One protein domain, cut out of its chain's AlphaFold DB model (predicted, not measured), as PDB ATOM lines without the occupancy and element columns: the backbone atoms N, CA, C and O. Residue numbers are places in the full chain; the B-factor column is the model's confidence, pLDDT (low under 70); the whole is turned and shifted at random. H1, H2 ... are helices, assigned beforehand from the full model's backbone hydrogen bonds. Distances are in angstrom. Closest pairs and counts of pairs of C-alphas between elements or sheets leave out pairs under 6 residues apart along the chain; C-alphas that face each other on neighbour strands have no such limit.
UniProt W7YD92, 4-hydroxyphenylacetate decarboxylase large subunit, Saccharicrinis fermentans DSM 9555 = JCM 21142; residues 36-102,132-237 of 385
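Overview. This is residues 36 to 102 and 132 to 237 of the 385 residues of the protein "4-hydroxyphenylacetate decarboxylase large subunit" of Saccharicrinis fermentans DSM 9555 = JCM 21142 (UniProt W7YD92). Long helix H3 is a spine: H2 and H4 fold back on it, H1 lies beside it, and H5 crosses one face. The printed part has 173 residues, class all helix, with named helices H1 to H5. It is compact, radius of gyration of the C-alphas 17.3 A, spans 53 by 42 by 28 A.

Arrangement. H3, residues 159 to 190, forms hairpins with H2, residues 134 to 155, and H4, residues 196 to 212; C-alphas Ile 183 and Ala 206 are closest for H4, 5.4 A. H1, residues 61 to 75, touches H3 residues 167 to 178, closest C-alphas Cys 70 and Ser 174, 5.5 A. H5, residues 220 to 237, touches H4, closest C-alphas Glu 222 and Val 208, 5.5 A. Every O i to N i+4 pair is within hydrogen-bond range in H1, H3, H4 and H5, 15 of 18 in H2.

Along the chain. H3, 46.7 A long, begins at C-alpha 159 (164.251, 199.266, 139.583); H5, 26.0 A, ends at C-alpha 237 (153.777, 181.863, 153.801).

Size, cuts and confidence. Residues 103 to 131 are cut out, C-alphas 102 and 132 being 23.7 A apart. No printed residue is under 70.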
ATOM      1  N   ASP A  36     142.611 169.760 157.350       80.19
ATOM      2  CA  ASP A  36     143.761 168.900 157.641       80.19
ATOM      3  C   ASP A  36     144.505 169.393 158.900       80.19
ATOM      4  O   ASP A  36     144.626 170.586 159.158       80.19
ATOM      5  N   ASP A  37     145.101 168.475 159.666       81.62
ATOM      6  CA  ASP A  37     145.926 168.823 160.841       81.62
ATOM      7  C   ASP A  37     147.228 169.580 160.459       81.62
ATOM      8  O   ASP A  37     147.898 170.180 161.305       81.62
ATOM      9  N   TYR A  38     147.587 169.522 159.172       86.69
ATOM     10  CA  TYR A  38     148.743 170.125 158.504       86.69
ATOM     11  C   TYR A  38     150.118 169.932 159.139       86.69
ATOM     12  O   TYR A  38     151.003 170.738 158.901       86.69
ATOM     13  N   GLY A  39     150.353 168.965 160.026       88.19
ATOM     14  CA  GLY A  39     151.699 168.902 160.626       88.19
ATOM     15  C   GLY A  39     151.987 169.974 161.684       88.19
ATOM     16  O   GLY A  39     152.948 169.831 162.434       88.19
ATOM     17  N   ARG A  40     151.143 171.012 161.776       91.31
ATOM     18  CA  ARG A  40     151.404 172.234 162.537       91.31
ATOM     19  C   ARG A  40     151.426 171.967 164.032       91.31
ATOM     20  O   ARG A  40     150.653 171.149 164.541       91.31
ATOM     21  N   ILE A  41     152.265 172.708 164.741       93.69
ATOM     22  CA  ILE A  41     152.292 172.735 166.204       93.69
ATOM     23  C   ILE A  41     151.818 174.099 166.703       93.69
ATOM     24  O   ILE A  41     151.950 175.104 166.004       93.69
ATOM     25  N   VAL A  42     151.210 174.129 167.887       92.62
ATOM     26  CA  VAL A  42     150.667 175.373 168.443       92.62
ATOM     27  C   VAL A  42     151.815 176.371 168.658       92.62
ATOM     28  O   VAL A  42     152.829 175.992 169.254       92.62
ATOM     29  N   PRO A  43     151.684 177.629 168.201       92.25
ATOM     30  CA  PRO A  43     152.676 178.654 168.483       92.25
ATOM     31  C   PRO A  43     152.741 178.987 169.989       92.25
ATOM     32  O   PRO A  43     151.756 178.822 170.713       92.25
ATOM     33  N   PRO A  44     153.875 179.507 170.487       91.75
ATOM     34  CA  PRO A  44     153.958 180.082 171.830       91.75
ATOM     35  C   PRO A  44     152.882 181.158 172.071       91.75
ATOM     36  O   PRO A  44     152.515 181.884 171.149       91.75
ATOM     37  N   LYS A  45     152.403 181.296 173.318       86.19
ATOM     38  CA  LYS A  45     151.325 182.245 173.681       86.19
ATOM     39  C   LYS A  45     151.640 183.699 173.310       86.19
ATOM     40  O   LYS A  45     150.780 184.379 172.765       86.19
ATOM     41  N   ASP A  46     152.872 184.139 173.552       86.94
ATOM     42  CA  ASP A  46     153.373 185.468 173.174       86.94
ATOM     43  C   ASP A  46     154.195 185.396 171.880       86.94
ATOM     44  O   ASP A  46     155.290 185.947 171.774       86.94
ATOM     45  N   GLY A  47     153.686 184.627 170.916       89.31
ATOM     46  CA  GLY A  47     154.342 184.356 169.647       89.31
ATOM     47  C   GLY A  47     154.487 185.577 168.736       89.31
ATOM     48  O   GLY A  47     154.112 186.706 169.064       89.31
ATOM     49  N   TRP A  48     155.036 185.320 167.552       95.69
ATOM     50  CA  TRP A  48     155.257 186.329 166.523       95.69
ATOM     51  C   TRP A  48     153.957 187.054 166.133       95.69
ATOM     52  O   TRP A  48     152.876 186.461 166.120       95.69
ATOM     53  N   LYS A  49     154.067 188.344 165.797       94.94
ATOM     54  CA  LYS A  49     152.947 189.200 165.383       94.94
ATOM     55  C   LYS A  49     153.247 189.831 164.034       94.94
ATOM     56  O   LYS A  49     154.389 190.184 163.761       94.94
ATOM     57  N   ILE A  50     152.197 190.031 163.241       95.75
ATOM     58  CA  ILE A  50     152.322 190.670 161.933       95.75
ATOM     59  C   ILE A  50     152.849 192.105 162.051       95.75
ATOM     60  O   ILE A  50     152.529 192.841 162.988       95.75
ATOM     61  N   ILE A  51     153.615 192.508 161.048       96.88
ATOM     62  CA  ILE A  51     154.118 193.859 160.837       96.88
ATOM     63  C   ILE A  51     153.206 194.518 159.804       96.88
ATOM     64  O   ILE A  51     153.278 194.230 158.606       96.88
ATOM     65  N   SER A  52     152.311 195.384 160.271       97.12
ATOM     66  CA  SER A  52     151.377 196.090 159.398       97.12
ATOM     67  C   SER A  52     152.079 197.159 158.558       97.12
ATOM     68  O   SER A  52     152.959 197.868 159.046       97.12
ATOM     69  N   ASN A  53     151.655 197.305 157.299       96.75
ATOM     70  CA  ASN A  53     152.046 198.419 156.430       96.75
ATOM     71  C   ASN A  53     150.842 199.223 155.911       96.75
ATOM     72  O   ASN A  53     150.988 200.000 154.969       96.75
ATOM     73  N   HIS A  54     149.666 199.032 156.513       97.19
ATOM     74  CA  HIS A  54     148.416 199.635 156.068       97.19
ATOM     75  C   HIS A  54     147.534 200.048 157.269       97.19
ATOM     76  O   HIS A  54     147.532 199.348 158.281       97.19
ATOM     77  N   PRO A  55     146.773 201.163 157.200       96.38
ATOM     78  CA  PRO A  55     145.989 201.678 158.334       96.38
ATOM     79  C   PRO A  55     144.964 200.719 158.957       96.38
ATOM     80  O   PRO A  55     144.564 200.918 160.099       96.38
ATOM     81  N   ASP A  56     144.537 199.688 158.232       95.31
ATOM     82  CA  ASP A  56     143.602 198.670 158.730       95.31
ATOM     83  C   ASP A  56     144.265 197.580 159.597       95.31
ATOM     84  O   ASP A  56     143.602 196.641 160.036       95.31
ATOM     85  N   GLY A  57     145.577 197.685 159.827       95.75
ATOM     86  CA  GLY A  57     146.354 196.740 160.622       95.75
ATOM     87  C   GLY A  57     146.838 195.509 159.854       95.75
ATOM     88  O   GLY A  57     147.549 194.690 160.432       95.75
ATOM     89  N   SER A  58     146.504 195.358 158.568       96.19
ATOM     90  CA  SER A  58     147.003 194.267 157.723       96.19
ATOM     91  C   SER A  58     148.321 194.644 157.035       96.19
ATOM     92  O   SER A  58     148.909 195.703 157.278       96.19
ATOM     93  N   PHE A  59     148.811 193.749 156.180       95.75
ATOM     94  CA  PHE A  59     149.920 194.016 155.273       95.75
ATOM     95  C   PHE A  59     149.579 193.598 153.840       95.75
ATOM     96  O   PHE A  59     148.870 192.608 153.606       95.75
ATOM     97  N   TYR A  60     150.107 194.356 152.877       94.69
ATOM     98  CA  TYR A  60     149.844 194.183 151.449       94.69
ATOM     99  C   TYR A  60     151.085 194.411 150.586       94.69
ATOM    100  O   TYR A  60     152.080 195.004 151.012       94.69
ATOM    101  N   GLY A  61     150.987 193.953 149.335       92.31
ATOM    102  CA  GLY A  61     152.045 194.074 148.337       92.31
ATOM    103  C   GLY A  61     153.250 193.182 148.635       92.31
ATOM    104  O   GLY A  61     153.429 192.675 149.743       92.31
ATOM    105  N   TYR A  62     154.104 192.992 147.632       91.31
ATOM    106  CA  TYR A  62     155.275 192.118 147.755       91.31
ATOM    107  C   TYR A  62     156.199 192.533 148.916       91.31
ATOM    108  O   TYR A  62     156.816 191.671 149.536       91.31
ATOM    109  N   GLN A  63     156.263 193.827 149.258       92.00
ATOM    110  CA  GLN A  63     157.082 194.324 150.364       92.00
ATOM    111  C   GLN A  63     156.525 193.877 151.721       92.00
ATOM    112  O   GLN A  63     157.264 193.283 152.497       92.00
ATOM    113  N   GLY A  64     155.224 194.079 151.976       94.94
ATOM    114  CA  GLY A  64     154.588 193.645 153.223       94.94
ATOM    115  C   GLY A  64     154.696 192.135 153.421       94.94
ATOM    116  O   GLY A  64     155.074 191.685 154.500       94.94
ATOM    117  N   TRP A  65     154.461 191.362 152.356       94.94
ATOM    118  CA  TRP A  65     154.638 189.908 152.364       94.94
ATOM    119  C   TRP A  65     156.086 189.490 152.647       94.94
ATOM    120  O   TRP A  65     156.312 188.610 153.472       94.94
ATOM    121  N   THR A  66     157.070 190.131 152.010       96.25
ATOM    122  CA  THR A  66     158.491 189.802 152.211       96.25
ATOM    123  C   THR A  66     158.962 190.161 153.614       96.25
ATOM    124  O   THR A  66     159.652 189.359 154.234       96.25
ATOM    125  N   ASP A  67     158.616 191.347 154.118       97.19
ATOM    126  CA  ASP A  67     159.063 191.807 155.433       97.19
ATOM    127  C   ASP A  67     158.493 190.930 156.545       97.19
ATOM    128  O   ASP A  67     159.252 190.465 157.392       97.19
ATOM    129  N   ASN A  68     157.196 190.617 156.479       97.81
ATOM    130  CA  ASN A  68     156.562 189.705 157.425       97.81
ATOM    131  C   ASN A  68     157.144 188.292 157.327       97.81
ATOM    132  O   ASN A  68     157.476 187.710 158.352       97.81
ATOM    133  N   PHE A  69     157.309 187.748 156.116       97.62
ATOM    134  CA  PHE A  69     157.858 186.404 155.942       97.62
ATOM    135  C   PHE A  69     159.291 186.300 156.470       97.62
ATOM    136  O   PHE A  69     159.601 185.372 157.209       97.62
ATOM    137  N   CYS A  70     160.165 187.245 156.114       98.19
ATOM    138  CA  CYS A  70     161.557 187.214 156.561       98.19
ATOM    139  C   CYS A  70     161.643 187.347 158.084       98.19
ATOM    140  O   CYS A  70     162.298 186.526 158.717       98.19
ATOM    141  N   ASP A  71     160.933 188.317 158.671       98.19
ATOM    142  CA  ASP A  71     160.932 188.526 160.121       98.19
ATOM    143  C   ASP A  71     160.364 187.314 160.873       98.19
ATOM    144  O   ASP A  71     160.971 186.835 161.834       98.19
ATOM    145  N   LEU A  72     159.254 186.748 160.389       97.75
ATOM    146  CA  LEU A  72     158.672 185.536 160.951       97.75
ATOM    147  C   LEU A  72     159.648 184.364 160.883       97.75
ATOM    148  O   LEU A  72     159.851 183.703 161.890       97.75
ATOM    149  N   ILE A  73     160.262 184.085 159.733       97.88
ATOM    150  CA  ILE A  73     161.168 182.939 159.575       97.88
ATOM    151  C   ILE A  73     162.455 183.124 160.389       97.88
ATOM    152  O   ILE A  73     162.930 182.173 161.018       97.88
ATOM    153  N   ASP A  74     162.996 184.340 160.454       97.06
ATOM    154  CA  ASP A  74     164.168 184.638 161.278       97.06
ATOM    155  C   ASP A  74     163.863 184.463 162.782       97.06
ATOM    156  O   ASP A  74     164.738 184.010 163.521       97.06
ATOM    157  N   ASN A  75     162.609 184.673 163.211       96.12
ATOM    158  CA  ASN A  75     162.153 184.507 164.600       96.12
ATOM    159  C   ASN A  75     161.320 183.234 164.862       96.12
ATOM    160  O   ASN A  75     160.863 183.013 165.986       96.12
ATOM    161  N   HIS A  76     161.112 182.374 163.861       97.38
ATOM    162  CA  HIS A  76     160.251 181.201 164.004       97.38
ATOM    163  C   HIS A  76     160.874 180.249 165.032       97.38
ATOM    164  O   HIS A  76     162.051 179.895 164.880       97.38
ATOM    165  N   PRO A  77     160.141 179.783 166.056       96.19
ATOM    166  CA  PRO A  77     160.699 178.874 167.046       96.19
ATOM    167  C   PRO A  77     161.262 177.607 166.398       96.19
ATOM    168  O   PRO A  77     160.768 177.145 165.363       96.19
ATOM    169  N   VAL A  78     162.326 177.075 166.990       96.56
ATOM    170  CA  VAL A  78     162.942 175.825 166.543       96.56
ATOM    171  C   VAL A  78     162.167 174.634 167.097       96.56
ATOM    172  O   VAL A  78     161.623 174.694 168.200       96.56
ATOM    173  N   TYR A  79     162.100 173.555 166.323       97.31
ATOM    174  CA  TYR A  79     161.535 172.287 166.772       97.31
ATOM    175  C   TYR A  79     162.395 171.132 166.270       97.31
ATOM    176  O   TYR A  79     162.602 170.970 165.063       97.31
ATOM    177  N   VAL A  80     162.856 170.309 167.206       98.25
ATOM    178  CA  VAL A  80     163.674 169.124 166.958       98.25
ATOM    179  C   VAL A  80     163.143 167.992 167.836       98.25
ATOM    180  O   VAL A  80     162.839 168.193 169.009       98.25
ATOM    181  N   ASP A  81     163.008 166.800 167.259       98.06
ATOM    182  CA  ASP A  81     162.639 165.575 167.969       98.06
ATOM    183  C   ASP A  81     163.690 164.513 167.645       98.06
ATOM    184  O   ASP A  81     163.905 164.189 166.478       98.06
ATOM    185  N   ALA A  82     164.355 163.968 168.664       98.31
ATOM    186  CA  ALA A  82     165.431 163.000 168.473       98.31
ATOM    187  C   ALA A  82     164.950 161.670 167.857       98.31
ATOM    188  O   ALA A  82     165.764 160.910 167.330       98.31
ATOM    189  N   ASN A  83     163.638 161.390 167.883       98.25
ATOM    190  CA  ASN A  83     163.037 160.237 167.206       98.25
ATOM    191  C   ASN A  83     162.744 160.486 165.721       98.25
ATOM    192  O   ASN A  83     162.417 159.528 165.024       98.25
ATOM    193  N   ASP A  84     162.794 161.737 165.256       98.50
ATOM    194  CA  ASP A  84     162.549 162.117 163.864       98.50
ATOM    195  C   ASP A  84     163.867 162.053 163.082       98.50
ATOM    196  O   ASP A  84     164.925 162.425 163.583       98.50
ATOM    197  N   ALA A  85     163.839 161.578 161.839       98.56
ATOM    198  CA  ALA A  85     165.007 161.646 160.961       98.56
ATOM    199  C   ALA A  85     165.319 163.085 160.513       98.56
ATOM    200  O   ALA A  85     166.442 163.355 160.066       98.56
ATOM    201  N   PHE A  86     164.335 163.985 160.612       98.75
ATOM    202  CA  PHE A  86     164.372 165.338 160.078       98.75
ATOM    203  C   PHE A  86     164.061 166.402 161.132       98.75
ATOM    204  O   PHE A  86     163.293 166.199 162.069       98.75
ATOM    205  N   ALA A  87     164.637 167.577 160.925       98.19
ATOM    206  CA  ALA A  87     164.403 168.772 161.713       98.19
ATOM    207  C   ALA A  87     163.219 169.582 161.174       98.19
ATOM    208  O   ALA A  87     162.924 169.556 159.973       98.19
ATOM    209  N   GLY A  88     162.620 170.380 162.058       97.00
ATOM    210  CA  GLY A  88     161.673 171.423 161.695       97.00
ATOM    211  C   GLY A  88     160.207 171.005 161.779       97.00
ATOM    212  O   GLY A  88     159.800 169.891 161.431       97.00
ATOM    213  N   ARG A  89     159.402 171.965 162.232       95.56
ATOM    214  CA  ARG A  89     157.939 172.011 162.148       95.56
ATOM    215  C   ARG A  89     157.527 173.466 161.973       95.56
ATOM    216  O   ARG A  89     158.252 174.372 162.385       95.56
ATOM    217  N   TRP A  90     156.356 173.688 161.392       94.50
ATOM    218  CA  TRP A  90     155.795 175.024 161.238       94.50
ATOM    219  C   TRP A  90     154.724 175.288 162.302       94.50
ATOM    220  O   TRP A  90     154.094 174.359 162.819       94.50
ATOM    221  N   MET A  91     154.555 176.559 162.663       94.62
ATOM    222  CA  MET A  91     153.680 176.999 163.761       94.62
ATOM    223  C   MET A  91     152.679 178.073 163.352       94.62
ATOM    224  O   MET A  91     151.559 178.112 163.866       94.62
ATOM    225  N   TYR A  92     153.095 178.956 162.449       93.62
ATOM    226  CA  TYR A  92     152.374 180.174 162.117       93.62
ATOM    227  C   TYR A  92     151.821 180.103 160.716       93.62
ATOM    228  O   TYR A  92     152.461 179.591 159.805       93.62
ATOM    229  N   PHE A  93     150.640 180.679 160.553       89.00
ATOM    230  CA  PHE A  93     149.959 180.692 159.283       89.00
ATOM    231  C   PHE A  93     149.692 182.136 158.871       89.00
ATOM    232  O   PHE A  93     148.655 182.718 159.189       89.00
ATOM    233  N   MET A  94     150.676 182.727 158.195       91.81
ATOM    234  CA  MET A  94     150.776 184.174 158.038       91.81
ATOM    235  C   MET A  94     149.554 184.786 157.337       91.81
ATOM    236  O   MET A  94     149.102 185.857 157.734       91.81
ATOM    237  N   SER A  95     148.950 184.089 156.366       88.69
ATOM    238  CA  SER A  95     147.732 184.570 155.702       88.69
ATOM    239  C   SER A  95     146.498 184.597 156.619       88.69
ATOM    240  O   SER A  95     145.716 185.544 156.533       88.69
ATOM    241  N   LYS A  96     146.350 183.637 157.549       87.88
ATOM    242  CA  LYS A  96     145.274 183.615 158.565       87.88
ATOM    243  C   LYS A  96     145.497 184.611 159.706       87.88
ATOM    244  O   LYS A  96     144.548 184.956 160.400       87.88
ATOM    245  N   MET A  97     146.729 185.076 159.904       91.12
ATOM    246  CA  MET A  97     147.063 186.063 160.941       91.12
ATOM    247  C   MET A  97     146.734 187.505 160.534       91.12
ATOM    248  O   MET A  97     146.839 188.415 161.354       91.12
ATOM    249  N   ARG A  98     146.344 187.732 159.275       92.81
ATOM    250  CA  ARG A  98     145.978 189.054 158.757       92.81
ATOM    251  C   ARG A  98     144.557 189.424 159.196       92.81
ATOM    252  O   ARG A  98     143.647 188.627 158.966       92.81
ATOM    253  N   PRO A  99     144.324 190.634 159.743       92.56
ATOM    254  CA  PRO A  99     142.982 191.074 160.124       92.56
ATOM    255  C   PRO A  99     142.067 191.249 158.905       92.56
ATOM    256  O   PRO A  99     140.878 190.966 158.995       92.56
ATOM    257  N   ASN A 100     142.631 191.640 157.755       91.94
ATOM    258  CA  ASN A 100     141.927 191.737 156.480       91.94
ATOM    259  C   ASN A 100     142.686 191.000 155.377       91.94
ATOM    260  O   ASN A 100     143.887 191.200 155.165       91.94
ATOM    261  N   LYS A 101     141.954 190.153 154.648       89.06
ATOM    262  CA  LYS A 101     142.495 189.295 153.588       89.06
ATOM    263  C   LYS A 101     142.756 190.046 152.283       89.06
ATOM    264  O   LYS A 101     143.771 189.806 151.621       89.06
ATOM    265  N   TRP A 102     141.875 190.980 151.932       92.44
ATOM    266  CA  TRP A 102     141.963 191.779 150.714       92.44
ATOM    267  C   TRP A 102     142.365 193.219 151.018       92.44
ATOM    268  O   TRP A 102     142.104 193.710 152.114       92.44
ATOM    269  N   PRO A 132     154.771 174.075 143.126       90.88
ATOM    270  CA  PRO A 132     156.192 174.358 143.159       90.88
ATOM    271  C   PRO A 132     156.968 173.367 142.286       90.88
ATOM    272  O   PRO A 132     156.659 172.176 142.202       90.88
ATOM    273  N   ASP A 133     158.034 173.860 141.662       93.75
ATOM    274  CA  ASP A 133     159.007 173.020 140.970       93.75
ATOM    275  C   ASP A 133     160.021 172.460 141.983       93.75
ATOM    276  O   ASP A 133     161.126 172.984 142.161       93.75
ATOM    277  N   TYR A 134     159.632 171.387 142.679       95.06
ATOM    278  CA  TYR A 134     160.520 170.691 143.615       95.06
ATOM    279  C   TYR A 134     161.795 170.174 142.938       95.06
ATOM    280  O   TYR A 134     162.828 170.096 143.601       95.06
ATOM    281  N   LYS A 135     161.749 169.856 141.635       95.38
ATOM    282  CA  LYS A 135     162.910 169.367 140.884       95.38
ATOM    283  C   LYS A 135     163.968 170.460 140.757       95.38
ATOM    284  O   LYS A 135     165.120 170.227 141.110       95.38
ATOM    285  N   LEU A 136     163.573 171.671 140.359       96.12
ATOM    286  CA  LEU A 136     164.465 172.836 140.374       96.12
ATOM    287  C   LEU A 136     165.069 173.056 141.769       96.12
ATOM    288  O   LEU A 136     166.255 173.361 141.900       96.12
ATOM    289  N   GLY A 137     164.239 172.905 142.800       96.25
ATOM    290  CA  GLY A 137     164.626 173.043 144.196       96.25
ATOM    291  C   GLY A 137     165.748 172.096 144.623       96.25
ATOM    292  O   GLY A 137     166.803 172.550 145.067       96.25
ATOM    293  N   ILE A 138     165.551 170.789 144.443       97.38
ATOM    294  CA  ILE A 138     166.528 169.760 144.831       97.38
ATOM    295  C   ILE A 138     167.768 169.739 143.926       97.38
ATOM    296  O   ILE A 138     168.849 169.408 144.399       97.38
ATOM    297  N   GLU A 139     167.660 170.123 142.650       98.06
ATOM    298  CA  GLU A 139     168.821 170.201 141.749       98.06
ATOM    299  C   GLU A 139     169.763 171.356 142.119       98.06
ATOM    300  O   GLU A 139     170.983 171.235 141.999       98.06
ATOM    301  N   LEU A 140     169.211 172.485 142.571       98.44
ATOM    302  CA  LEU A 140     169.993 173.678 142.896       98.44
ATOM    303  C   LEU A 140     170.367 173.776 144.381       98.44
ATOM    304  O   LEU A 140     171.421 174.325 144.717       98.44
ATOM    305  N   GLY A 141     169.498 173.307 145.276       98.50
ATOM    306  CA  GLY A 141     169.547 173.644 146.696       98.50
ATOM    307  C   GLY A 141     169.427 175.153 146.955       98.50
ATOM    308  O   GLY A 141     169.311 175.978 146.042       98.50
ATOM    309  N   TRP A 142     169.517 175.559 148.222       98.50
ATOM    310  CA  TRP A 142     169.379 176.977 148.592       98.50
ATOM    311  C   TRP A 142     170.492 177.859 148.003       98.50
ATOM    312  O   TRP A 142     170.231 178.970 147.538       98.50
ATOM    313  N   GLY A 143     171.736 177.366 147.969       98.44
ATOM    314  CA  GLY A 143     172.865 178.111 147.403       98.44
ATOM    315  C   GLY A 143     172.814 178.239 145.880       98.44
ATOM    316  O   GLY A 143     173.152 179.300 145.344       98.44
ATOM    317  N   GLY A 144     172.348 177.209 145.167       98.62
ATOM    318  CA  GLY A 144     172.135 177.285 143.722       98.62
ATOM    319  C   GLY A 144     170.992 178.233 143.361       98.62
ATOM    320  O   GLY A 144     171.134 179.019 142.423       98.62
ATOM    321  N   ILE A 145     169.908 178.250 144.149       98.56
ATOM    322  CA  ILE A 145     168.815 179.225 144.001       98.56
ATOM    323  C   ILE A 145     169.343 180.654 144.188       98.56
ATOM    324  O   ILE A 145     169.098 181.505 143.333       98.56
ATOM    325  N   LEU A 146     170.134 180.920 145.236       98.62
ATOM    326  CA  LEU A 146     170.769 182.232 145.436       98.62
ATOM    327  C   LEU A 146     171.679 182.615 144.265       98.62
ATOM    328  O   LEU A 146     171.619 183.739 143.776       98.62
ATOM    329  N   SER A 147     172.485 181.678 143.771       98.56
ATOM    330  CA  SER A 147     173.367 181.916 142.624       98.56
ATOM    331  C   SER A 147     172.575 182.250 141.355       98.56
ATOM    332  O   SER A 147     172.963 183.139 140.595       98.56
ATOM    333  N   LYS A 148     171.436 181.577 141.138       98.12
ATOM    334  CA  LYS A 148     170.507 181.862 140.037       98.12
ATOM    335  C   LYS A 148     169.901 183.262 140.180       98.12
ATOM    336  O   LYS A 148     169.926 184.018 139.212       98.12
ATOM    337  N   ILE A 149     169.429 183.625 141.375       98.12
ATOM    338  CA  ILE A 149     168.909 184.967 141.689       98.12
ATOM    339  C   ILE A 149     169.966 186.036 141.379       98.12
ATOM    340  O   ILE A 149     169.695 186.945 140.600       98.12
ATOM    341  N   GLU A 150     171.189 185.896 141.896       97.88
ATOM    342  CA  GLU A 150     172.270 186.871 141.683       97.88
ATOM    343  C   GLU A 150     172.686 186.993 140.214       97.88
ATOM    344  O   GLU A 150     172.941 188.094 139.719       97.88
ATOM    345  N   LYS A 151     172.731 185.872 139.484       98.12
ATOM    346  CA  LYS A 151     173.017 185.876 138.045       98.12
ATOM    347  C   LYS A 151     171.995 186.722 137.287       98.12
ATOM    348  O   LYS A 151     172.391 187.580 136.502       98.12
ATOM    349  N   TYR A 152     170.702 186.494 137.510       97.94
ATOM    350  CA  TYR A 152     169.655 187.203 136.773       97.94
ATOM    351  C   TYR A 152     169.411 188.625 137.287       97.94
ATOM    352  O   TYR A 152     169.061 189.490 136.485       97.94
ATOM    353  N   LYS A 153     169.702 188.917 138.559       97.50
ATOM    354  CA  LYS A 153     169.738 190.286 139.087       97.50
ATOM    355  C   LYS A 153     170.738 191.160 138.328       97.50
ATOM    356  O   LYS A 153     170.433 192.302 138.027       97.50
ATOM    357  N   LYS A 154     171.906 190.634 137.942       97.19
ATOM    358  CA  LYS A 154     172.895 191.389 137.141       97.19
ATOM    359  C   LYS A 154     172.426 191.708 135.717       97.19
ATOM    360  O   LYS A 154     172.928 192.651 135.119       97.19
ATOM    361  N   ILE A 155     171.498 190.918 135.176       97.69
ATOM    362  CA  ILE A 155     170.981 191.066 133.807       97.69
ATOM    363  C   ILE A 155     169.794 192.041 133.773       97.69
ATOM    364  O   ILE A 155     169.664 192.831 132.844       97.69
ATOM    365  N   ASN A 156     168.936 191.999 134.791       96.75
ATOM    366  CA  ASN A 156     167.654 192.700 134.817       96.75
ATOM    367  C   ASN A 156     167.732 193.965 135.679       96.75
ATOM    368  O   ASN A 156     167.428 193.937 136.870       96.75
ATOM    369  N   THR A 157     168.186 195.074 135.098       94.50
ATOM    370  CA  THR A 157     168.631 196.267 135.840       94.50
ATOM    371  C   THR A 157     167.538 197.289 136.162       94.50
ATOM    372  O   THR A 157     167.817 198.255 136.876       94.50
ATOM    373  N   HIS A 158     166.294 197.100 135.706       97.19
ATOM    374  CA  HIS A 158     165.204 198.014 136.060       97.19
ATOM    375  C   HIS A 158     164.905 197.973 137.564       97.19
ATOM    376  O   HIS A 158     165.011 196.928 138.203       97.19
ATOM    377  N   LYS A 159     164.482 199.110 138.134       95.19
ATOM    378  CA  LYS A 159     164.251 199.266 139.583       95.19
ATOM    379  C   LYS A 159     163.325 198.187 140.160       95.19
ATOM    380  O   LYS A 159     163.660 197.578 141.171       95.19
ATOM    381  N   GLU A 160     162.198 197.928 139.502       93.88
ATOM    382  CA  GLU A 160     161.231 196.910 139.937       93.88
ATOM    383  C   GLU A 160     161.807 195.491 139.854       93.88
ATOM    384  O   GLU A 160     161.608 194.683 140.756       93.88
ATOM    385  N   GLN A 161     162.602 195.200 138.821       95.12
ATOM    386  CA  GLN A 161     163.278 193.909 138.678       95.12
ATOM    387  C   GLN A 161     164.340 193.714 139.766       95.12
ATOM    388  O   GLN A 161     164.413 192.655 140.383       95.12
ATOM    389  N   GLN A 162     165.141 194.743 140.052       96.31
ATOM    390  CA  GLN A 162     166.118 194.710 141.143       96.31
ATOM    391  C   GLN A 162     165.445 194.439 142.487       96.31
ATOM    392  O   GLN A 162     165.943 193.625 143.266       96.31
ATOM    393  N   GLN A 163     164.302 195.083 142.733       95.19
ATOM    394  CA  GLN A 163     163.502 194.848 143.925       95.19
ATOM    395  C   GLN A 163     162.975 193.412 143.969       95.19
ATOM    396  O   GLN A 163     163.137 192.758 144.994       95.19
ATOM    397  N   PHE A 164     162.444 192.891 142.859       94.75
ATOM    398  CA  PHE A 164     162.018 191.495 142.732       94.75
ATOM    399  C   PHE A 164     163.141 190.516 143.108       94.75
ATOM    400  O   PHE A 164     162.941 189.640 143.946       94.75
ATOM    401  N   TYR A 165     164.349 190.659 142.559       97.12
ATOM    402  CA  TYR A 165     165.447 189.754 142.916       97.12
ATOM    403  C   TYR A 165     165.896 189.918 144.369       97.12
ATOM    404  O   TYR A 165     166.229 188.929 145.019       97.12
ATOM    405  N   GLU A 166     165.887 191.142 144.896       96.75
ATOM    406  CA  GLU A 166     166.273 191.395 146.281       96.75
ATOM    407  C   GLU A 166     165.305 190.757 147.282       96.75
ATOM    408  O   GLU A 166     165.756 190.127 148.238       96.75
ATOM    409  N   ILE A 167     163.991 190.842 147.050       96.62
ATOM    410  CA  ILE A 167     163.012 190.207 147.943       96.62
ATOM    411  C   ILE A 167     163.139 188.676 147.938       96.62
ATOM    412  O   ILE A 167     163.122 188.061 149.003       96.62
ATOM    413  N   HIS A 168     163.384 188.056 146.777       96.50
ATOM    414  CA  HIS A 168     163.607 186.608 146.688       96.50
ATOM    415  C   HIS A 168     164.909 186.199 147.386       96.50
ATOM    416  O   HIS A 168     164.948 185.196 148.102       96.50
ATOM    417  N   ARG A 169     165.977 186.992 147.225       98.25
ATOM    418  CA  ARG A 169     167.255 186.779 147.917       98.25
ATOM    419  C   ARG A 169     167.071 186.803 149.435       98.25
ATOM    420  O   ARG A 169     167.613 185.931 150.117       98.25
ATOM    421  N   ARG A 170     166.317 187.780 149.954       98.38
ATOM    422  CA  ARG A 170     165.990 187.902 151.383       98.38
ATOM    423  C   ARG A 170     165.228 186.678 151.887       98.38
ATOM    424  O   ARG A 170     165.688 186.059 152.838       98.38
ATOM    425  N   ALA A 171     164.163 186.271 151.195       97.69
ATOM    426  CA  ALA A 171     163.366 185.106 151.577       97.69
ATOM    427  C   ALA A 171     164.217 183.827 151.693       97.69
ATOM    428  O   ALA A 171     164.169 183.133 152.708       97.69
ATOM    429  N   VAL A 172     165.070 183.545 150.698       98.31
ATOM    430  CA  VAL A 172     165.963 182.372 150.738       98.31
ATOM    431  C   VAL A 172     166.987 182.483 151.874       98.31
ATOM    432  O   VAL A 172     167.293 181.486 152.527       98.31
ATOM    433  N   LYS A 173     167.510 183.684 152.147       98.69
ATOM    434  CA  LYS A 173     168.444 183.912 153.259       98.69
ATOM    435  C   LYS A 173     167.802 183.678 154.625       98.69
ATOM    436  O   LYS A 173     168.446 183.037 155.452       98.69
ATOM    437  N   SER A 174     166.564 184.119 154.843       98.56
ATOM    438  CA  SER A 174     165.849 183.847 156.095       98.56
ATOM    439  C   SER A 174     165.612 182.344 156.280       98.56
ATOM    440  O   SER A 174     165.865 181.822 157.361       98.56
ATOM    441  N   VAL A 175     165.282 181.591 155.219       98.62
ATOM    442  CA  VAL A 175     165.215 180.115 155.304       98.62
ATOM    443  C   VAL A 175     166.576 179.508 155.673       98.62
ATOM    444  O   VAL A 175     166.647 178.670 156.568       98.62
ATOM    445  N   GLN A 176     167.683 179.958 155.064       98.81
ATOM    446  CA  GLN A 176     169.027 179.501 155.460       98.81
ATOM    447  C   GLN A 176     169.334 179.803 156.936       98.81
ATOM    448  O   GLN A 176     169.971 178.989 157.601       98.81
ATOM    449  N   ASN A 177     168.913 180.959 157.452       98.69
ATOM    450  CA  ASN A 177     169.092 181.313 158.860       98.69
ATOM    451  C   ASN A 177     168.243 180.429 159.777       98.69
ATOM    452  O   ASN A 177     168.733 179.976 160.809       98.69
ATOM    453  N   TRP A 178     167.010 180.119 159.378       98.69
ATOM    454  CA  TRP A 178     166.142 179.212 160.122       98.69
ATOM    455  C   TRP A 178     166.746 177.810 160.250       98.69
ATOM    456  O   TRP A 178     166.726 177.229 161.335       98.69
ATOM    457  N   ILE A 179     167.365 177.310 159.175       98.81
ATOM    458  CA  ILE A 179     168.112 176.046 159.180       98.81
ATOM    459  C   ILE A 179     169.308 176.124 160.142       98.81
ATOM    460  O   ILE A 179     169.527 175.195 160.912       98.81
ATOM    461  N   LYS A 180     170.067 177.229 160.153       98.81
ATOM    462  CA  LYS A 180     171.217 177.397 161.066       98.81
ATOM    463  C   LYS A 180     170.817 177.376 162.537       98.81
ATOM    464  O   LYS A 180     171.455 176.670 163.306       98.81
ATOM    465  N   ARG A 181     169.736 178.067 162.910       98.69
ATOM    466  CA  ARG A 181     169.215 178.023 164.287       98.69
ATOM    467  C   ARG A 181     168.790 176.611 164.693       98.69
ATOM    468  O   ARG A 181     168.972 176.219 165.837       98.69
ATOM    469  N   HIS A 182     168.255 175.824 163.756       98.75
ATOM    470  CA  HIS A 182     167.977 174.411 164.013       98.75
ATOM    471  C   HIS A 182     169.249 173.581 164.185       98.75
ATOM    472  O   HIS A 182     169.262 172.708 165.039       98.75
ATOM    473  N   ILE A 183     170.312 173.846 163.420       98.88
ATOM    474  CA  ILE A 183     171.609 173.177 163.613       98.88
ATOM    475  C   ILE A 183     172.137 173.438 165.030       98.88
ATOM    476  O   ILE A 183     172.526 172.487 165.697       98.88
ATOM    477  N   GLU A 184     172.082 174.685 165.507       98.75
ATOM    478  CA  GLU A 184     172.498 175.057 166.869       98.75
ATOM    479  C   GLU A 184     171.683 174.314 167.948       98.75
ATOM    480  O   GLU A 184     172.250 173.801 168.913       98.75
ATOM    481  N   GLU A 185     170.363 174.194 167.771       98.75
ATOM    482  CA  GLU A 185     169.507 173.429 168.691       98.75
ATOM    483  C   GLU A 185     169.832 171.929 168.668       98.75
ATOM    484  O   GLU A 185     169.968 171.310 169.723       98.75
ATOM    485  N   ILE A 186     170.011 171.342 167.478       98.88
ATOM    486  CA  ILE A 186     170.389 169.929 167.337       98.88
ATOM    487  C   ILE A 186     171.730 169.675 168.037       98.88
ATOM    488  O   ILE A 186     171.859 168.693 168.762       98.88
ATOM    489  N   GLU A 187     172.711 170.564 167.868       98.69
ATOM    490  CA  GLU A 187     174.010 170.486 168.549       98.69
ATOM    491  C   GLU A 187     173.854 170.539 170.072       98.69
ATOM    492  O   GLU A 187     174.402 169.683 170.767       98.69
ATOM    493  N   SER A 188     173.022 171.446 170.599       98.62
ATOM    494  CA  SER A 188     172.737 171.468 172.037       98.62
ATOM    495  C   SER A 188     172.048 170.191 172.531       98.62
ATOM    496  O   SER A 188     172.250 169.817 173.690       98.62
ATOM    497  N   MET A 189     171.211 169.553 171.710       98.69
ATOM    498  CA  MET A 189     170.552 168.294 172.062       98.69
ATOM    499  C   MET A 189     171.527 167.114 172.056       98.69
ATOM    500  O   MET A 189     171.433 166.269 172.941       98.69
ATOM    501  N   ILE A 190     172.491 167.068 171.128       98.75
ATOM    502  CA  ILE A 190     173.534 166.024 171.077       98.75
ATOM    503  C   ILE A 190     174.319 165.962 172.394       98.75
ATOM    504  O   ILE A 190     174.608 164.868 172.884       98.75
ATOM    505  N   ASP A 191     174.632 167.118 172.985       97.75
ATOM    506  CA  ASP A 191     175.388 167.212 174.242       97.75
ATOM    507  C   ASP A 191     174.616 166.681 175.460       97.75
ATOM    508  O   ASP A 191     175.223 166.321 176.469       97.75
ATOM    509  N   LYS A 192     173.281 166.644 175.378       97.94
ATOM    510  CA  LYS A 192     172.373 166.258 176.471       97.94
ATOM    511  C   LYS A 192     171.736 164.880 176.266       97.94
ATOM    512  O   LYS A 192     170.990 164.439 177.134       97.94
ATOM    513  N   GLU A 193     171.966 164.241 175.120       98.25
ATOM    514  CA  GLU A 193     171.354 162.961 174.770       98.25
ATOM    515  C   GLU A 193     172.220 161.792 175.252       98.25
ATOM    516  O   GLU A 193     173.354 161.603 174.799       98.25
ATOM    517  N   ASP A 194     171.649 160.996 176.156       97.88
ATOM    518  CA  ASP A 194     172.284 159.817 176.748       97.88
ATOM    519  C   ASP A 194     172.047 158.551 175.909       97.88
ATOM    520  O   ASP A 194     172.803 157.582 175.994       97.88
ATOM    521  N   ASN A 195     170.979 158.511 175.103       98.12
ATOM    522  CA  ASN A 195     170.702 157.366 174.249       98.12
ATOM    523  C   ASN A 195     171.560 157.428 172.978       98.12
ATOM    524  O   ASN A 195     171.295 158.218 172.074       98.12
ATOM    525  N   GLU A 196     172.539 156.529 172.869       97.94
ATOM    526  CA  GLU A 196     173.486 156.493 171.745       97.94
ATOM    527  C   GLU A 196     172.822 156.421 170.361       97.94
ATOM    528  O   GLU A 196     173.297 157.044 169.408       97.94
ATOM    529  N   GLU A 197     171.699 155.711 170.215       96.62
ATOM    530  CA  GLU A 197     171.040 155.623 168.913       96.62
ATOM    531  C   GLU A 197     170.332 156.937 168.532       96.62
ATOM    532  O   GLU A 197     170.298 157.297 167.350       96.62
ATOM    533  N   LEU A 198     169.731 157.633 169.504       98.38
ATOM    534  CA  LEU A 198     169.098 158.942 169.299       98.38
ATOM    535  C   LEU A 198     170.156 160.023 169.074       98.38
ATOM    536  O   LEU A 198     170.029 160.828 168.153       98.38
ATOM    537  N   LYS A 199     171.251 159.971 169.834       98.75
ATOM    538  CA  LYS A 199     172.422 160.828 169.654       98.75
ATOM    539  C   LYS A 199     173.016 160.687 168.258       98.75
ATOM    540  O   LYS A 199     173.243 161.690 167.588       98.75
ATOM    541  N   THR A 200     173.187 159.453 167.781       98.50
ATOM    542  CA  THR A 200     173.625 159.185 166.402       98.50
ATOM    543  C   THR A 200     172.678 159.826 165.388       98.50
ATOM    544  O   THR A 200     173.122 160.524 164.480       98.50
ATOM    545  N   ASN A 201     171.364 159.672 165.578       98.62
ATOM    546  CA  ASN A 201     170.376 160.275 164.690       98.62
ATOM    547  C   ASN A 201     170.435 161.815 164.683       98.62
ATOM    548  O   ASN A 201     170.295 162.407 163.612       98.62
ATOM    549  N   LEU A 202     170.666 162.457 165.834       98.88
ATOM    550  CA  LEU A 202     170.848 163.908 165.946       98.88
ATOM    551  C   LEU A 202     172.139 164.380 165.257       98.88
ATOM    552  O   LEU A 202     172.108 165.369 164.531       98.88
ATOM    553  N   ILE A 203     173.253 163.657 165.419       98.88
ATOM    554  CA  ILE A 203     174.523 163.960 164.734       98.88
ATOM    555  C   ILE A 203     174.323 163.958 163.216       98.88
ATOM    556  O   ILE A 203     174.672 164.924 162.535       98.88
ATOM    557  N   GLU A 204     173.699 162.907 162.690       98.75
ATOM    558  CA  GLU A 204     173.398 162.802 161.262       98.75
ATOM    559  C   GLU A 204     172.404 163.886 160.805       98.75
ATOM    560  O   GLU A 204     172.536 164.433 159.710       98.75
ATOM    561  N   MET A 205     171.420 164.243 161.641       98.88
ATOM    562  CA  MET A 205     170.472 165.328 161.360       98.88
ATOM    563  C   MET A 205     171.186 166.684 161.257       98.88
ATOM    564  O   MET A 205     170.897 167.457 160.339       98.88
ATOM    565  N   ALA A 206     172.134 166.975 162.154       98.94
ATOM    566  CA  ALA A 206     172.954 168.181 162.091       98.94
ATOM    567  C   ALA A 206     173.812 168.200 160.819       98.94
ATOM    568  O   ALA A 206     173.846 169.215 160.124       98.94
ATOM    569  N   GLU A 207     174.461 167.083 160.473       98.81
ATOM    570  CA  GLU A 207     175.284 166.975 159.261       98.81
ATOM    571  C   GLU A 207     174.468 167.232 157.989       98.81
ATOM    572  O   GLU A 207     174.853 168.070 157.167       98.81
ATOM    573  N   VAL A 208     173.302 166.592 157.865       98.88
ATOM    574  CA  VAL A 208     172.368 166.814 156.753       98.88
ATOM    575  C   VAL A 208     172.029 168.296 156.623       98.88
ATOM    576  O   VAL A 208     172.150 168.865 155.536       98.88
ATOM    577  N   ASN A 209     171.650 168.947 157.725       98.88
ATOM    578  CA  ASN A 209     171.274 170.358 157.710       98.88
ATOM    579  C   ASN A 209     172.465 171.280 157.387       98.88
ATOM    580  O   ASN A 209     172.312 172.213 156.593       98.88
ATOM    581  N   ARG A 210     173.670 170.992 157.905       98.88
ATOM    582  CA  ARG A 210     174.911 171.714 157.557       98.88
ATOM    583  C   ARG A 210     175.257 171.593 156.071       98.88
ATOM    584  O   ARG A 210     175.786 172.544 155.496       98.88
ATOM    585  N   ASN A 211     174.959 170.461 155.436       98.69
ATOM    586  CA  ASN A 211     175.182 170.286 154.003       98.69
ATOM    587  C   ASN A 211     174.167 171.089 153.185       98.69
ATOM    588  O   ASN A 211     174.549 171.967 152.400       98.69
ATOM    589  N   ILE A 212     172.874 170.837 153.396       98.69
ATOM    590  CA  ILE A 212     171.818 171.393 152.541       98.69
ATOM    591  C   ILE A 212     171.581 172.886 152.758       98.69
ATOM    592  O   ILE A 212     170.992 173.525 151.889       98.69
ATOM    593  N   VAL A 213     172.044 173.476 153.874       98.62
ATOM    594  CA  VAL A 213     171.896 174.923 154.113       98.62
ATOM    595  C   VAL A 213     172.483 175.733 152.961       98.62
ATOM    596  O   VAL A 213     171.987 176.813 152.674       98.62
ATOM    597  N   SER A 214     173.509 175.226 152.268       96.31
ATOM    598  CA  SER A 214     174.103 175.899 151.103       96.31
ATOM    599  C   SER A 214     174.273 175.010 149.871       96.31
ATOM    600  O   SER A 214     174.276 175.545 148.764       96.31
ATOM    601  N   LYS A 215     174.426 173.692 150.021       98.38
ATOM    602  CA  LYS A 215     174.650 172.773 148.893       98.38
ATOM    603  C   LYS A 215     173.329 172.167 148.413       98.38
ATOM    604  O   LYS A 215     172.360 172.102 149.163       98.38
ATOM    605  N   ALA A 216     173.302 171.716 147.162       98.62
ATOM    606  CA  ALA A 216     172.225 170.857 146.681       98.62
ATOM    607  C   ALA A 216     172.276 169.499 147.410       98.62
ATOM    608  O   ALA A 216     173.386 168.994 147.619       98.62
ATOM    609  N   PRO A 217     171.127 168.903 147.780       98.69
ATOM    610  CA  PRO A 217     171.081 167.580 148.399       98.69
ATOM    611  C   PRO A 217     171.774 166.520 147.532       98.69
ATOM    612  O   PRO A 217     171.690 166.563 146.308       98.69
ATOM    613  N   GLN A 218     172.478 165.581 148.165       98.56
ATOM    614  CA  GLN A 218     173.275 164.527 147.521       98.56
ATOM    615  C   GLN A 218     172.904 163.108 147.966       98.56
ATOM    616  O   GLN A 218     173.351 162.149 147.325       98.56
ATOM    617  N   THR A 219     172.119 162.979 149.038       98.88
ATOM    618  CA  THR A 219     171.631 161.718 149.622       98.88
ATOM    619  C   THR A 219     170.109 161.742 149.744       98.88
ATOM    620  O   THR A 219     169.485 162.805 149.670       98.88
ATOM    621  N   LEU A 220     169.489 160.582 149.971       98.88
ATOM    622  CA  LEU A 220     168.044 160.470 150.175       98.88
ATOM    623  C   LEU A 220     167.595 161.296 151.384       98.88
ATOM    624  O   LEU A 220     166.596 162.011 151.315       98.88
ATOM    625  N   ARG A 221     168.356 161.240 152.484       98.88
ATOM    626  CA  ARG A 221     168.039 161.997 153.701       98.88
ATOM    627  C   ARG A 221     168.142 163.504 153.471       98.88
ATOM    628  O   ARG A 221     167.269 164.244 153.916       98.88
ATOM    629  N   GLU A 222     169.162 163.956 152.744       98.94
ATOM    630  CA  GLU A 222     169.316 165.369 152.384       98.94
ATOM    631  C   GLU A 222     168.186 165.860 151.475       98.94
ATOM    632  O   GLU A 222     167.651 166.944 151.710       98.94
ATOM    633  N   ALA A 223     167.782 165.066 150.478       98.88
ATOM    634  CA  ALA A 223     166.677 165.415 149.586       98.88
ATOM    635  C   ALA A 223     165.356 165.556 150.359       98.88
ATOM    636  O   ALA A 223     164.665 166.566 150.219       98.88
ATOM    637  N   CYS A 224     165.048 164.596 151.237       98.81
ATOM    638  CA  CYS A 224     163.878 164.660 152.111       98.81
ATOM    639  C   CYS A 224     163.901 165.894 153.029       98.81
ATOM    640  O   CYS A 224     162.919 166.632 153.072       98.81
ATOM    641  N   GLN A 225     165.015 166.159 153.723       98.88
ATOM    642  CA  GLN A 225     165.126 167.322 154.611       98.88
ATOM    643  C   GLN A 225     165.001 168.648 153.845       98.88
ATOM    644  O   GLN A 225     164.376 169.585 154.344       98.88
ATOM    645  N   TRP A 226     165.580 168.749 152.642       98.75
ATOM    646  CA  TRP A 226     165.470 169.953 151.816       98.75
ATOM    647  C   TRP A 226     164.017 170.217 151.404       98.75
ATOM    648  O   TRP A 226     163.530 171.337 151.565       98.75
ATOM    649  N   ILE A 227     163.305 169.178 150.945       98.31
ATOM    650  CA  ILE A 227     161.878 169.260 150.601       98.31
ATOM    651  C   ILE A 227     161.048 169.683 151.819       98.31
ATOM    652  O   ILE A 227     160.164 170.528 151.678       98.31
ATOM    653  N   ILE A 228     161.359 169.150 153.007       98.19
ATOM    654  CA  ILE A 228     160.701 169.543 154.260       98.19
ATOM    655  C   ILE A 228     160.888 171.037 154.523       98.19
ATOM    656  O   ILE A 228     159.911 171.759 154.695       98.19
ATOM    657  N   TRP A 229     162.118 171.553 154.469       98.44
ATOM    658  CA  TRP A 229     162.343 172.989 154.674       98.44
ATOM    659  C   TRP A 229     161.566 173.862 153.698       98.44
ATOM    660  O   TRP A 229     161.017 174.889 154.100       98.44
ATOM    661  N   PHE A 230     161.496 173.446 152.434       97.00
ATOM    662  CA  PHE A 230     160.717 174.161 151.439       97.00
ATOM    663  C   PHE A 230     159.223 174.173 151.783       97.00
ATOM    664  O   PHE A 230     158.638 175.253 151.842       97.00
ATOM    665  N   HIS A 231     158.601 173.019 152.057       93.25
ATOM    666  CA  HIS A 231     157.167 173.012 152.347       93.25
ATOM    667  C   HIS A 231     156.838 173.708 153.670       93.25
ATOM    668  O   HIS A 231     155.792 174.337 153.766       93.25
ATOM    669  N   LEU A 232     157.732 173.687 154.667       95.88
ATOM    670  CA  LEU A 232     157.502 174.370 155.941       95.88
ATOM    671  C   LEU A 232     157.510 175.888 155.737       95.88
ATOM    672  O   LEU A 232     156.661 176.600 156.279       95.88
ATOM    673  N   ALA A 233     158.433 176.380 154.906       95.62
ATOM    674  CA  ALA A 233     158.466 177.772 154.481       95.62
ATOM    675  C   ALA A 233     157.208 178.144 153.669       95.62
ATOM    676  O   ALA A 233     156.576 179.159 153.958       95.62
ATOM    677  N   SER A 234     156.801 177.297 152.716       92.88
ATOM    678  CA  SER A 234     155.614 177.521 151.873       92.88
ATOM    679  C   SER A 234     154.314 177.547 152.695       92.88
ATOM    680  O   SER A 234     153.528 178.492 152.610       92.88
ATOM    681  N   ARG A 235     154.126 176.575 153.602       91.38
ATOM    682  CA  ARG A 235     153.012 176.523 154.566       91.38
ATOM    683  C   ARG A 235     152.930 177.790 155.410       91.38
ATOM    684  O   ARG A 235     151.850 178.367 155.546       91.38
ATOM    685  N   THR A 236     154.073 178.233 155.936       93.44
ATOM    686  CA  THR A 236     154.168 179.444 156.761       93.44
ATOM    687  C   THR A 236     153.762 180.692 155.975       93.44
ATOM    688  O   THR A 236     153.081 181.562 156.520       93.44
ATOM    689  N   TYR A 237     154.128 180.762 154.691       91.50
ATOM    690  CA  TYR A 237     153.777 181.863 153.801       91.50
ATOM    691  C   TYR A 237     152.267 181.909 153.506       91.50
ATOM    692  O   TYR A 237     151.617 182.894 153.850       91.50
TER     693      TYR A 237